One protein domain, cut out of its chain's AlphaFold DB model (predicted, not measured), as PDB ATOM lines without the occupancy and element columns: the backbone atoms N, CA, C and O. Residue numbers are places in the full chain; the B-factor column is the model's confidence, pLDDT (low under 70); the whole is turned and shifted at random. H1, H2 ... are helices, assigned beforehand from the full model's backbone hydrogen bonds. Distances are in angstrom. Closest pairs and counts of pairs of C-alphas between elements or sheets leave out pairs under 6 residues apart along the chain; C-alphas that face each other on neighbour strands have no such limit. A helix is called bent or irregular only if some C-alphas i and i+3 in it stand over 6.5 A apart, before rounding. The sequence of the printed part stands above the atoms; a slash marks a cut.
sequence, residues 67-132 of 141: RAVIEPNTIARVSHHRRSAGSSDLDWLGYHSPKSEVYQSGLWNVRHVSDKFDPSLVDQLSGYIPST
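Overview. This is residues 67 to 132 of the 141 residues of an uncharacterized protein of Haloarcula salaria (UniProt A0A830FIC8). One long helix, H1, makes the backbone of an elongated domain, with the short helices H2 and H3 making a corner toward its last residues and H4 packed near its first ones. From H3, a long stretch with no named element, residues 106 to 120, runs back alongside H1 to H4, and residues 126 to 132, of which 126 to 128 belong to H4, stick out at that end. The printed part has 66 residues with four named helices, in the order H1, H2, H3, H4, and no named strand; the class is all helix. The whole is only just loose, close to compact, with a radius of gyration of the C-alphas of 13.1 A, and the C-alphas span 36 by 20 by 19 A.

Arrangement. H1, residues 67 to 85, is the longest helix. With residues 79 to 83 alone it touches H3, residues 100 to 105; the closest C-alphas are those of Ser 79 and Ser 105, 4.6 A apart. The lines of H1 and H3 are about perpendicular, at 79 degrees. H2, residues 93 to 96, and H3 touch only at the corner by their link, the closest C-alphas being those of Tyr 95 and Tyr 103, 4.8 A apart. With residues 70 to 74 alone H1 touches H4, residues 121 to 128; the closest C-alphas are those of Ile 70 and Leu 121, 6.8 A apart. H1 and H4 run opposite ways at a steep tilt of 53 degrees. H2 is apart from H1 and from H4, and H3 is apart from H4. In H3 every O i to N i+4 pair is within hydrogen-bond range; in H1 14 of 15 are and in H4 3 of 4, while H2 is too short for such a pair.

Along the chain. H1 begins at C-alpha 67 at (10.442, 37.617, -41.597) and ends at C-alpha 85 at (24.649, 51.496, -24.055), 26.5 A from first to last C-alpha. It is neither bent nor irregular, but only just: C-alphas 69 and 72 are 6.3 A apart. H2 has four residues, H3 has six and H4 has eight. H4 measures 11.4 A and ends at C-alpha 128 at (14.926, 45.195, -47.952).

Size, cuts and confidence. The two C-alphas farthest apart are those of Pro 98 and Pro 130, 38.5 A. The printed part has no cut. The link from H3 to H4, 15 residues, is long; that from H1 to H2 is short and that from H2 to H3 tight. The mean pLDDT of the printed part is 89.3, and residues 86 to 90 are under 70.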
ATOM      1  N   ARG A  67      10.973  36.948 -42.793       88.50
ATOM      2  CA  ARG A  67      10.442  37.617 -41.597       88.50
ATOM      3  C   ARG A  67      10.650  36.793 -40.323       88.50
ATOM      4  O   ARG A  67      11.014  37.372 -39.302       88.50
ATOM      5  N   ALA A  68      10.458  35.474 -40.375       88.12
ATOM      6  CA  ALA A  68      10.634  34.585 -39.227       88.12
ATOM      7  C   ALA A  68      12.089  34.546 -38.733       88.12
ATOM      8  O   ALA A  68      12.330  34.274 -37.557       88.12
ATOM      9  N   VAL A  69      13.053  34.867 -39.602       88.69
ATOM     10  CA  VAL A  69      14.468  35.019 -39.244       88.69
ATOM     11  C   VAL A  69      14.767  36.454 -38.810       88.69
ATOM     12  O   VAL A  69      15.352  36.672 -37.748       88.69
ATOM     13  N   ILE A  70      14.354  37.445 -39.599       91.38
ATOM     14  CA  ILE A  70      14.716  38.855 -39.411       91.38
ATOM     15  C   ILE A  70      14.122  39.433 -38.125       91.38
ATOM     16  O   ILE A  70      14.821  40.142 -37.398       91.38
ATOM     17  N   GLU A  71      12.859  39.136 -37.812       92.00
ATOM     18  CA  GLU A  71      12.158  39.688 -36.647       92.00
ATOM     19  C   GLU A  71      12.850  39.343 -35.311       92.00
ATOM     20  O   GLU A  71      13.294  40.274 -34.622       92.00
ATOM     21  N   PRO A  72      13.017  38.057 -34.929       93.19
ATOM     22  CA  PRO A  72      13.630  37.710 -33.647       93.19
ATOM     23  C   PRO A  72      15.084  38.188 -33.550       93.19
ATOM     24  O   PRO A  72      15.493  38.698 -32.505       93.19
ATOM     25  N   ASN A  73      15.849  38.111 -34.645       94.62
ATOM     26  CA  ASN A  73      17.230  38.592 -34.687       94.62
ATOM     27  C   ASN A  73      17.319  40.115 -34.482       94.62
ATOM     28  O   ASN A  73      18.199  40.593 -33.759       94.62
ATOM     29  N   THR A  74      16.394  40.886 -35.064       94.69
ATOM     30  CA  THR A  74      16.337  42.350 -34.901       94.69
ATOM     31  C   THR A  74      16.036  42.734 -33.462       94.69
ATOM     32  O   THR A  74      16.754  43.552 -32.882       94.69
ATOM     33  N   ILE A  75      15.032  42.099 -32.857       95.38
ATOM     34  CA  ILE A  75      14.677  42.322 -31.453       95.38
ATOM     35  C   ILE A  75      15.871  42.020 -30.538       95.38
ATOM     36  O   ILE A  75      16.242  42.854 -29.706       95.38
ATOM     37  N   ALA A  76      16.499  40.854 -30.710       95.50
ATOM     38  CA  ALA A  76      17.646  40.428 -29.915       95.50
ATOM     39  C   ALA A  76      18.816  41.421 -30.013       95.50
ATOM     40  O   ALA A  76      19.407  41.805 -28.996       95.50
ATOM     41  N   ARG A  77      19.118  41.898 -31.227       94.50
ATOM     42  CA  ARG A  77      20.217  42.836 -31.474       94.50
ATOM     43  C   ARG A  77      19.981  44.207 -30.843       94.50
ATOM     44  O   ARG A  77      20.884  44.725 -30.184       94.50
ATOM     45  N   VAL A  78      18.787  44.784 -30.999       92.62
ATOM     46  CA  VAL A  78      18.459  46.097 -30.408       92.62
ATOM     47  C   VAL A  78      18.419  46.014 -28.879       92.62
ATOM     48  O   VAL A  78      18.999  46.866 -28.207       92.62
ATOM     49  N   SER A  79      17.837  44.945 -28.324       92.94
ATOM     50  CA  SER A  79      17.842  44.682 -26.878       92.94
ATOM     51  C   SER A  79      19.267  44.596 -26.314       92.94
ATOM     52  O   SER A  79      19.600  45.226 -25.307       92.94
ATOM     53  N   HIS A  80      20.158  43.848 -26.980       89.19
ATOM     54  CA  HIS A  80      21.559  43.755 -26.571       89.19
ATOM     55  C   HIS A  80      22.259  45.120 -26.607       89.19
ATOM     56  O   HIS A  80      22.952  45.473 -25.651       89.19
ATOM     57  N   HIS A  81      22.056  45.900 -27.674       86.19
ATOM     58  CA  HIS A  81      22.641  47.234 -27.789       86.19
ATOM     59  C   HIS A  81      22.211  48.148 -26.636       86.19
ATOM     60  O   HIS A  81      23.057  48.819 -26.043       86.19
ATOM     61  N   ARG A  82      20.926  48.127 -26.257       83.31
ATOM     62  CA  ARG A  82      20.430  48.937 -25.140       83.31
ATOM     63  C   ARG A  82      21.080  48.565 -23.812       83.31
ATOM     64  O   ARG A  82      21.515  49.452 -23.083       83.31
ATOM     65  N   ARG A  83      21.202  47.265 -23.521       79.88
ATOM     66  CA  ARG A  83      21.869  46.778 -22.300       79.88
ATOM     67  C   ARG A  83      23.322  47.241 -22.210       79.88
ATOM     68  O   ARG A  83      23.781  47.558 -21.119       79.88
ATOM     69  N   SER A  84      24.032  47.308 -23.339       78.31
ATOM     70  CA  SER A  84      25.422  47.779 -23.372       78.31
ATOM     71  C   SER A  84      25.568  49.303 -23.370       78.31
ATOM     72  O   SER A  84      26.573  49.806 -22.880       78.31
ATOM     73  N   ALA A  85      24.599  50.038 -23.926       73.12
ATOM     74  CA  ALA A  85      24.649  51.496 -24.055       73.12
ATOM     75  C   ALA A  85      24.297  52.246 -22.753       73.12
ATOM     76  O   ALA A  85      24.590  53.434 -22.636       73.12
ATOM     77  N   GLY A  86      23.696  51.563 -21.771       66.06
ATOM     78  CA  GLY A  86      23.201  52.175 -20.534       66.06
ATOM     79  C   GLY A  86      21.856  52.891 -20.717       66.06
ATOM     80  O   GLY A  86      21.287  52.933 -21.810       66.06
ATOM     81  N   SER A  87      21.298  53.433 -19.628       60.31
ATOM     82  CA  SER A  87      20.036  54.184 -19.669       60.31
ATOM     83  C   SER A  87      20.266  55.574 -20.270       60.31
ATOM     84  O   SER A  87      20.817  56.439 -19.593       60.31
ATOM     85  N   SER A  88      19.852  55.809 -21.520       62.19
ATOM     86  CA  SER A  88      19.911  57.159 -22.112       62.19
ATOM     87  C   SER A  88      18.715  58.041 -21.753       62.19
ATOM     88  O   SER A  88      18.844  59.254 -21.820       62.19
ATOM     89  N   ASP A  89      17.579  57.456 -21.348       62.09
ATOM     90  CA  ASP A  89      16.314  58.182 -21.159       62.09
ATOM     91  C   ASP A  89      15.687  57.822 -19.820       62.09
ATOM     92  O   ASP A  89      14.906  56.885 -19.749       62.09
ATOM     93  N   LEU A  90      16.011  58.545 -18.748       66.00
ATOM     94  CA  LEU A  90      15.456  58.261 -17.415       66.00
ATOM     95  C   LEU A  90      13.917  58.361 -17.351       66.00
ATOM     96  O   LEU A  90      13.316  57.809 -16.435       66.00
ATOM     97  N   ASP A  91      13.289  58.985 -18.350       84.06
ATOM     98  CA  ASP A  91      11.847  59.240 -18.388       84.06
ATOM     99  C   ASP A  91      11.051  58.255 -19.263       84.06
ATOM    100  O   ASP A  91       9.838  58.418 -19.437       84.06
ATOM    101  N   TRP A  92      11.686  57.218 -19.824       91.00
ATOM    102  CA  TRP A  92      10.950  56.233 -20.617       91.00
ATOM    103  C   TRP A  92       9.945  55.463 -19.746       91.00
ATOM    104  O   TRP A  92      10.314  54.782 -18.791       91.00
ATOM    105  N   LEU A  93       8.659  55.507 -20.115       94.69
ATOM    106  CA  LEU A  93       7.570  54.871 -19.361       94.69
ATOM    107  C   LEU A  93       7.809  53.374 -19.092       94.69
ATOM    108  O   LEU A  93       7.356  52.850 -18.076       94.69
ATOM    109  N   GLY A  94       8.541  52.685 -19.972       93.56
ATOM    110  CA  GLY A  94       8.849  51.264 -19.831       93.56
ATOM    111  C   GLY A  94       9.576  50.891 -18.534       93.56
ATOM    112  O   GLY A  94       9.462  49.741 -18.116       93.56
ATOM    113  N   TYR A  95      10.240  51.832 -17.849       92.50
ATOM    114  CA  TYR A  95      10.848  51.587 -16.531       92.50
ATOM    115  C   TYR A  95       9.835  51.294 -15.421       92.50
ATOM    116  O   TYR A  95      10.186  50.643 -14.441       92.50
ATOM    117  N   HIS A  96       8.579  51.708 -15.592       94.94
ATOM    118  CA  HIS A  96       7.481  51.373 -14.682       94.94
ATOM    119  C   HIS A  96       6.779  50.064 -15.062       94.94
ATOM    120  O   HIS A  96       5.803  49.677 -14.432       94.94
ATOM    121  N   SER A  97       7.224  49.370 -16.113       94.81
ATOM    122  CA  SER A  97       6.608  48.108 -16.511       94.81
ATOM    123  C   SER A  97       6.791  47.040 -15.422       94.81
ATOM    124  O   SER A  97       7.921  46.799 -14.992       94.81
ATOM    125  N   PRO A  98       5.736  46.278 -15.075       93.62
ATOM    126  CA  PRO A  98       5.858  45.142 -14.161       93.62
ATOM    127  C   PRO A  98       6.562  43.933 -14.810       93.62
ATOM    128  O   PRO A  98       6.806  42.918 -14.161       93.62
ATOM    129  N   LYS A  99       6.864  44.001 -16.116       94.50
ATOM    130  CA  LYS A  99       7.617  42.980 -16.859       94.50
ATOM    131  C   LYS A  99       9.081  43.375 -16.960       94.50
ATOM    132  O   LYS A  99       9.396  44.395 -17.580       94.50
ATOM    133  N   SER A 100       9.962  42.547 -16.402       92.81
ATOM    134  CA  SER A 100      11.405  42.798 -16.414       92.81
ATOM    135  C   SER A 100      12.004  42.787 -17.805       92.81
ATOM    136  O   SER A 100      12.905  43.573 -18.085       92.81
ATOM    137  N   GLU A 101      11.441  41.988 -18.706       94.88
ATOM    138  CA  GLU A 101      11.822  41.949 -20.109       94.88
ATOM    139  C   GLU A 101      11.738  43.334 -20.754       94.88
ATOM    140  O   GLU A 101      12.596  43.673 -21.562       94.88
ATOM    141  N   VAL A 102      10.761  44.160 -20.359       94.06
ATOM    142  CA  VAL A 102      10.558  45.499 -20.928       94.06
ATOM    143  C   VAL A 102      11.647  46.460 -20.463       94.06
ATOM    144  O   VAL A 102      12.398  46.991 -21.282       94.06
ATOM    145  N   TYR A 103      11.780  46.670 -19.150       89.94
ATOM    146  CA  TYR A 103      12.715  47.676 -18.644       89.94
ATOM    147  C   TYR A 103      14.186  47.269 -18.820       89.94
ATOM    148  O   TYR A 103      15.043  48.138 -18.963       89.94
ATOM    149  N   GLN A 104      14.501  45.967 -18.846       89.38
ATOM    150  CA  GLN A 104      15.872  45.492 -19.066       89.38
ATOM    151  C   GLN A 104      16.296  45.557 -20.535       89.38
ATOM    152  O   GLN A 104      17.472  45.782 -20.815       89.38
ATOM    153  N   SER A 105      15.371  45.338 -21.476       91.94
ATOM    154  CA  SER A 105      15.678  45.382 -22.914       91.94
ATOM    155  C   SER A 105      15.564  46.780 -23.517       91.94
ATOM    156  O   SER A 105      16.153  47.043 -24.562       91.94
ATOM    157  N   GLY A 106      14.802  47.678 -22.884       90.31
ATOM    158  CA  GLY A 106      14.419  48.955 -23.486       90.31
ATOM    159  C   GLY A 106      13.393  48.830 -24.608       90.31
ATOM    160  O   GLY A 106      13.266  49.748 -25.413       90.31
ATOM    161  N   LEU A 107      12.694  47.696 -24.701       93.38
ATOM    162  CA  LEU A 107      11.689  47.422 -25.721       93.38
ATOM    163  C   LEU A 107      10.351  47.098 -25.062       93.38
ATOM    164  O   LEU A 107      10.295  46.438 -24.033       93.38
ATOM    165  N   TRP A 108       9.245  47.490 -25.693       94.75
ATOM    166  CA  TRP A 108       7.915  47.025 -25.271       94.75
ATOM    167  C   TRP A 108       7.658  45.550 -25.599       94.75
ATOM    168  O   TRP A 108       6.763  44.937 -25.017       94.75
ATOM    169  N   ASN A 109       8.424  44.984 -26.533       94.81
ATOM    170  CA  ASN A 109       8.348  43.574 -26.876       94.81
ATOM    171  C   ASN A 109       9.032  42.717 -25.800       94.81
ATOM    172  O   ASN A 109      10.108  43.064 -25.329       94.81
ATOM    173  N   VAL A 110       8.427  41.583 -25.442       95.31
ATOM    174  CA  VAL A 110       8.941  40.678 -24.392       95.31
ATOM    175  C   VAL A 110       9.538  39.385 -24.942       95.31
ATOM    176  O   VAL A 110      10.243  38.669 -24.237       95.31
ATOM    177  N   ARG A 111       9.254  39.059 -26.206       95.56
ATOM    178  CA  ARG A 111       9.775  37.857 -26.868       95.56
ATOM    179  C   ARG A 111      11.133  38.155 -27.487       95.56
ATOM    180  O   ARG A 111      11.373  39.284 -27.881       95.56
ATOM    181  N   HIS A 112      12.015  37.166 -27.586       95.75
ATOM    182  CA  HIS A 112      13.314  37.279 -28.271       95.75
ATOM    183  C   HIS A 112      14.305  38.322 -27.712       95.75
ATOM    184  O   HIS A 112      15.419  38.454 -28.209       95.75
ATOM    185  N   VAL A 113      13.967  39.046 -26.638       95.69
ATOM    186  CA  VAL A 113      14.823  40.101 -26.060       95.69
ATOM    187  C   VAL A 113      16.122  39.578 -25.436       95.69
ATOM    188  O   VAL A 113      17.065  40.341 -25.216       95.69
ATOM    189  N   SER A 114      16.183  38.284 -25.135       93.94
ATOM    190  CA  SER A 114      17.347  37.615 -24.542       93.94
ATOM    191  C   SER A 114      17.977  36.587 -25.479       93.94
ATOM    192  O   SER A 114      18.914  35.897 -25.078       93.94
ATOM    193  N   ASP A 115      17.485  36.496 -26.713       95.56
ATOM    194  CA  ASP A 115      18.007  35.554 -27.690       95.56
ATOM    195  C   ASP A 115      19.379  36.019 -28.193       95.56
ATOM    196  O   ASP A 115      19.775  37.183 -28.072       95.56
ATOM    197  N   LYS A 116      20.126  35.078 -28.771       93.12
ATOM    198  CA  LYS A 116      21.300  35.418 -29.575       93.12
ATOM    199  C   LYS A 116      20.825  35.935 -30.930       93.12
ATOM    200  O   LYS A 116      19.787  35.506 -31.419       93.12
ATOM    201  N   PHE A 117      21.615  36.811 -31.536       93.00
ATOM    202  CA  PHE A 117      21.366  37.295 -32.888       93.00
ATOM    203  C   PHE A 117      22.499  36.881 -33.827       93.00
ATOM    204  O   PHE A 117      23.656  36.771 -33.413       93.00
ATOM    205  N   ASP A 118      22.156  36.678 -35.092       93.31
ATOM    206  CA  ASP A 118      23.086  36.496 -36.194       93.31
ATOM    207  C   ASP A 118      23.740  37.850 -36.544       93.31
ATOM    208  O   ASP A 118      23.033  38.819 -36.850       93.31
ATOM    209  N   PRO A 119      25.081  37.966 -36.506       89.44
ATOM    210  CA  PRO A 119      25.778  39.185 -36.908       89.44
ATOM    211  C   PRO A 119      25.484  39.633 -38.349       89.44
ATOM    212  O   PRO A 119      25.544  40.831 -38.618       89.44
ATOM    213  N   SER A 120      25.140  38.703 -39.249       90.62
ATOM    214  CA  SER A 120      24.812  38.981 -40.655       90.62
ATOM    215  C   SER A 120      23.433  39.621 -40.857       90.62
ATOM    216  O   SER A 120      23.123  40.081 -41.957       90.62
ATOM    217  N   LEU A 121      22.620  39.731 -39.797       91.38
ATOM    218  CA  LEU A 121      21.292  40.350 -39.840       91.38
ATOM    219  C   LEU A 121      21.295  41.734 -40.500       91.38
ATOM    220  O   LEU A 121      20.346  42.076 -41.198       91.38
ATOM    221  N   VAL A 122      22.321  42.556 -40.244       89.44
ATOM    222  CA  VAL A 122      22.405  43.914 -40.819       89.44
ATOM    223  C   VAL A 122      22.331  43.857 -42.328       89.44
ATOM    224  O   VAL A 122      21.585  44.626 -42.928       89.44
ATOM    225  N   ASP A 123      23.110  42.958 -42.919       91.56
ATOM    226  CA  ASP A 123      23.236  42.840 -44.363       91.56
ATOM    227  C   ASP A 123      21.930  42.309 -44.954       91.56
ATOM    228  O   ASP A 123      21.444  42.845 -45.949       91.56
ATOM    229  N   GLN A 124      21.301  41.339 -44.280       90.31
ATOM    230  CA  GLN A 124      19.982  40.822 -44.652       90.31
ATOM    231  C   GLN A 124      18.918  41.927 -44.630       90.31
ATOM    232  O   GLN A 124      18.263  42.171 -45.639       90.31
ATOM    233  N   LEU A 125      18.786  42.652 -43.513       91.19
ATOM    234  CA  LEU A 125      17.802  43.727 -43.362       91.19
ATOM    235  C   LEU A 125      18.053  44.868 -44.356       91.19
ATOM    236  O   LEU A 125      17.108  45.418 -44.919       91.19
ATOM    237  N   SER A 126      19.323  45.195 -44.613       92.25
ATOM    238  CA  SER A 126      19.713  46.237 -45.570       92.25
ATOM    239  C   SER A 126      19.251  45.924 -46.992       92.25
ATOM    240  O   SER A 126      18.947  46.852 -47.739       92.25
ATOM    241  N   GLY A 127      19.135  44.642 -47.353       92.06
ATOM    242  CA  GLY A 127      18.602  44.210 -48.646       92.06
ATOM    243  C   GLY A 127      17.151  44.632 -48.901       92.06
ATOM    244  O   GLY A 127      16.786  44.847 -50.054       92.06
ATOM    245  N   TYR A 128      16.347  44.823 -47.848       92.44
ATOM    246  CA  TYR A 128      14.926  45.195 -47.952       92.44
ATOM    247  C   TYR A 128      14.674  46.705 -47.875       92.44
ATOM    248  O   TYR A 128      13.585  47.177 -48.209       92.44
ATOM    249  N   ILE A 129      15.664  47.496 -47.449       91.75
ATOM    250  CA  ILE A 129      15.517  48.956 -47.341       91.75
ATOM    251  C   ILE A 129      15.175  49.593 -48.703       91.75
ATOM    252  O   ILE A 129      14.232  50.380 -48.742       91.75
ATOM    253  N   PRO A 130      15.845  49.261 -49.829       92.25
ATOM    254  CA  PRO A 130      15.552  49.886 -51.123       92.25
ATOM    255  C   PRO A 130      14.144  49.606 -51.660       92.25
ATOM    256  O   PRO A 130      13.615  50.415 -52.417       92.25
ATOM    257  N   SER A 131      13.545  48.468 -51.295       90.00
ATOM    258  CA  SER A 131      12.176  48.099 -51.678       90.00
ATOM    259  C   SER A 131      11.115  48.611 -50.702       90.00
ATOM    260  O   SER A 131       9.926  48.513 -50.991       90.00
ATOM    261  N   THR A 132      11.523  49.166 -49.558       91.19
ATOM    262  CA  THR A 132      10.601  49.720 -48.567       91.19
ATOM    263  C   THR A 132      10.205  51.136 -48.964       91.19
ATOM    264  O   THR A 132      11.038  52.040 -49.026       91.19
TER     265      THR A 132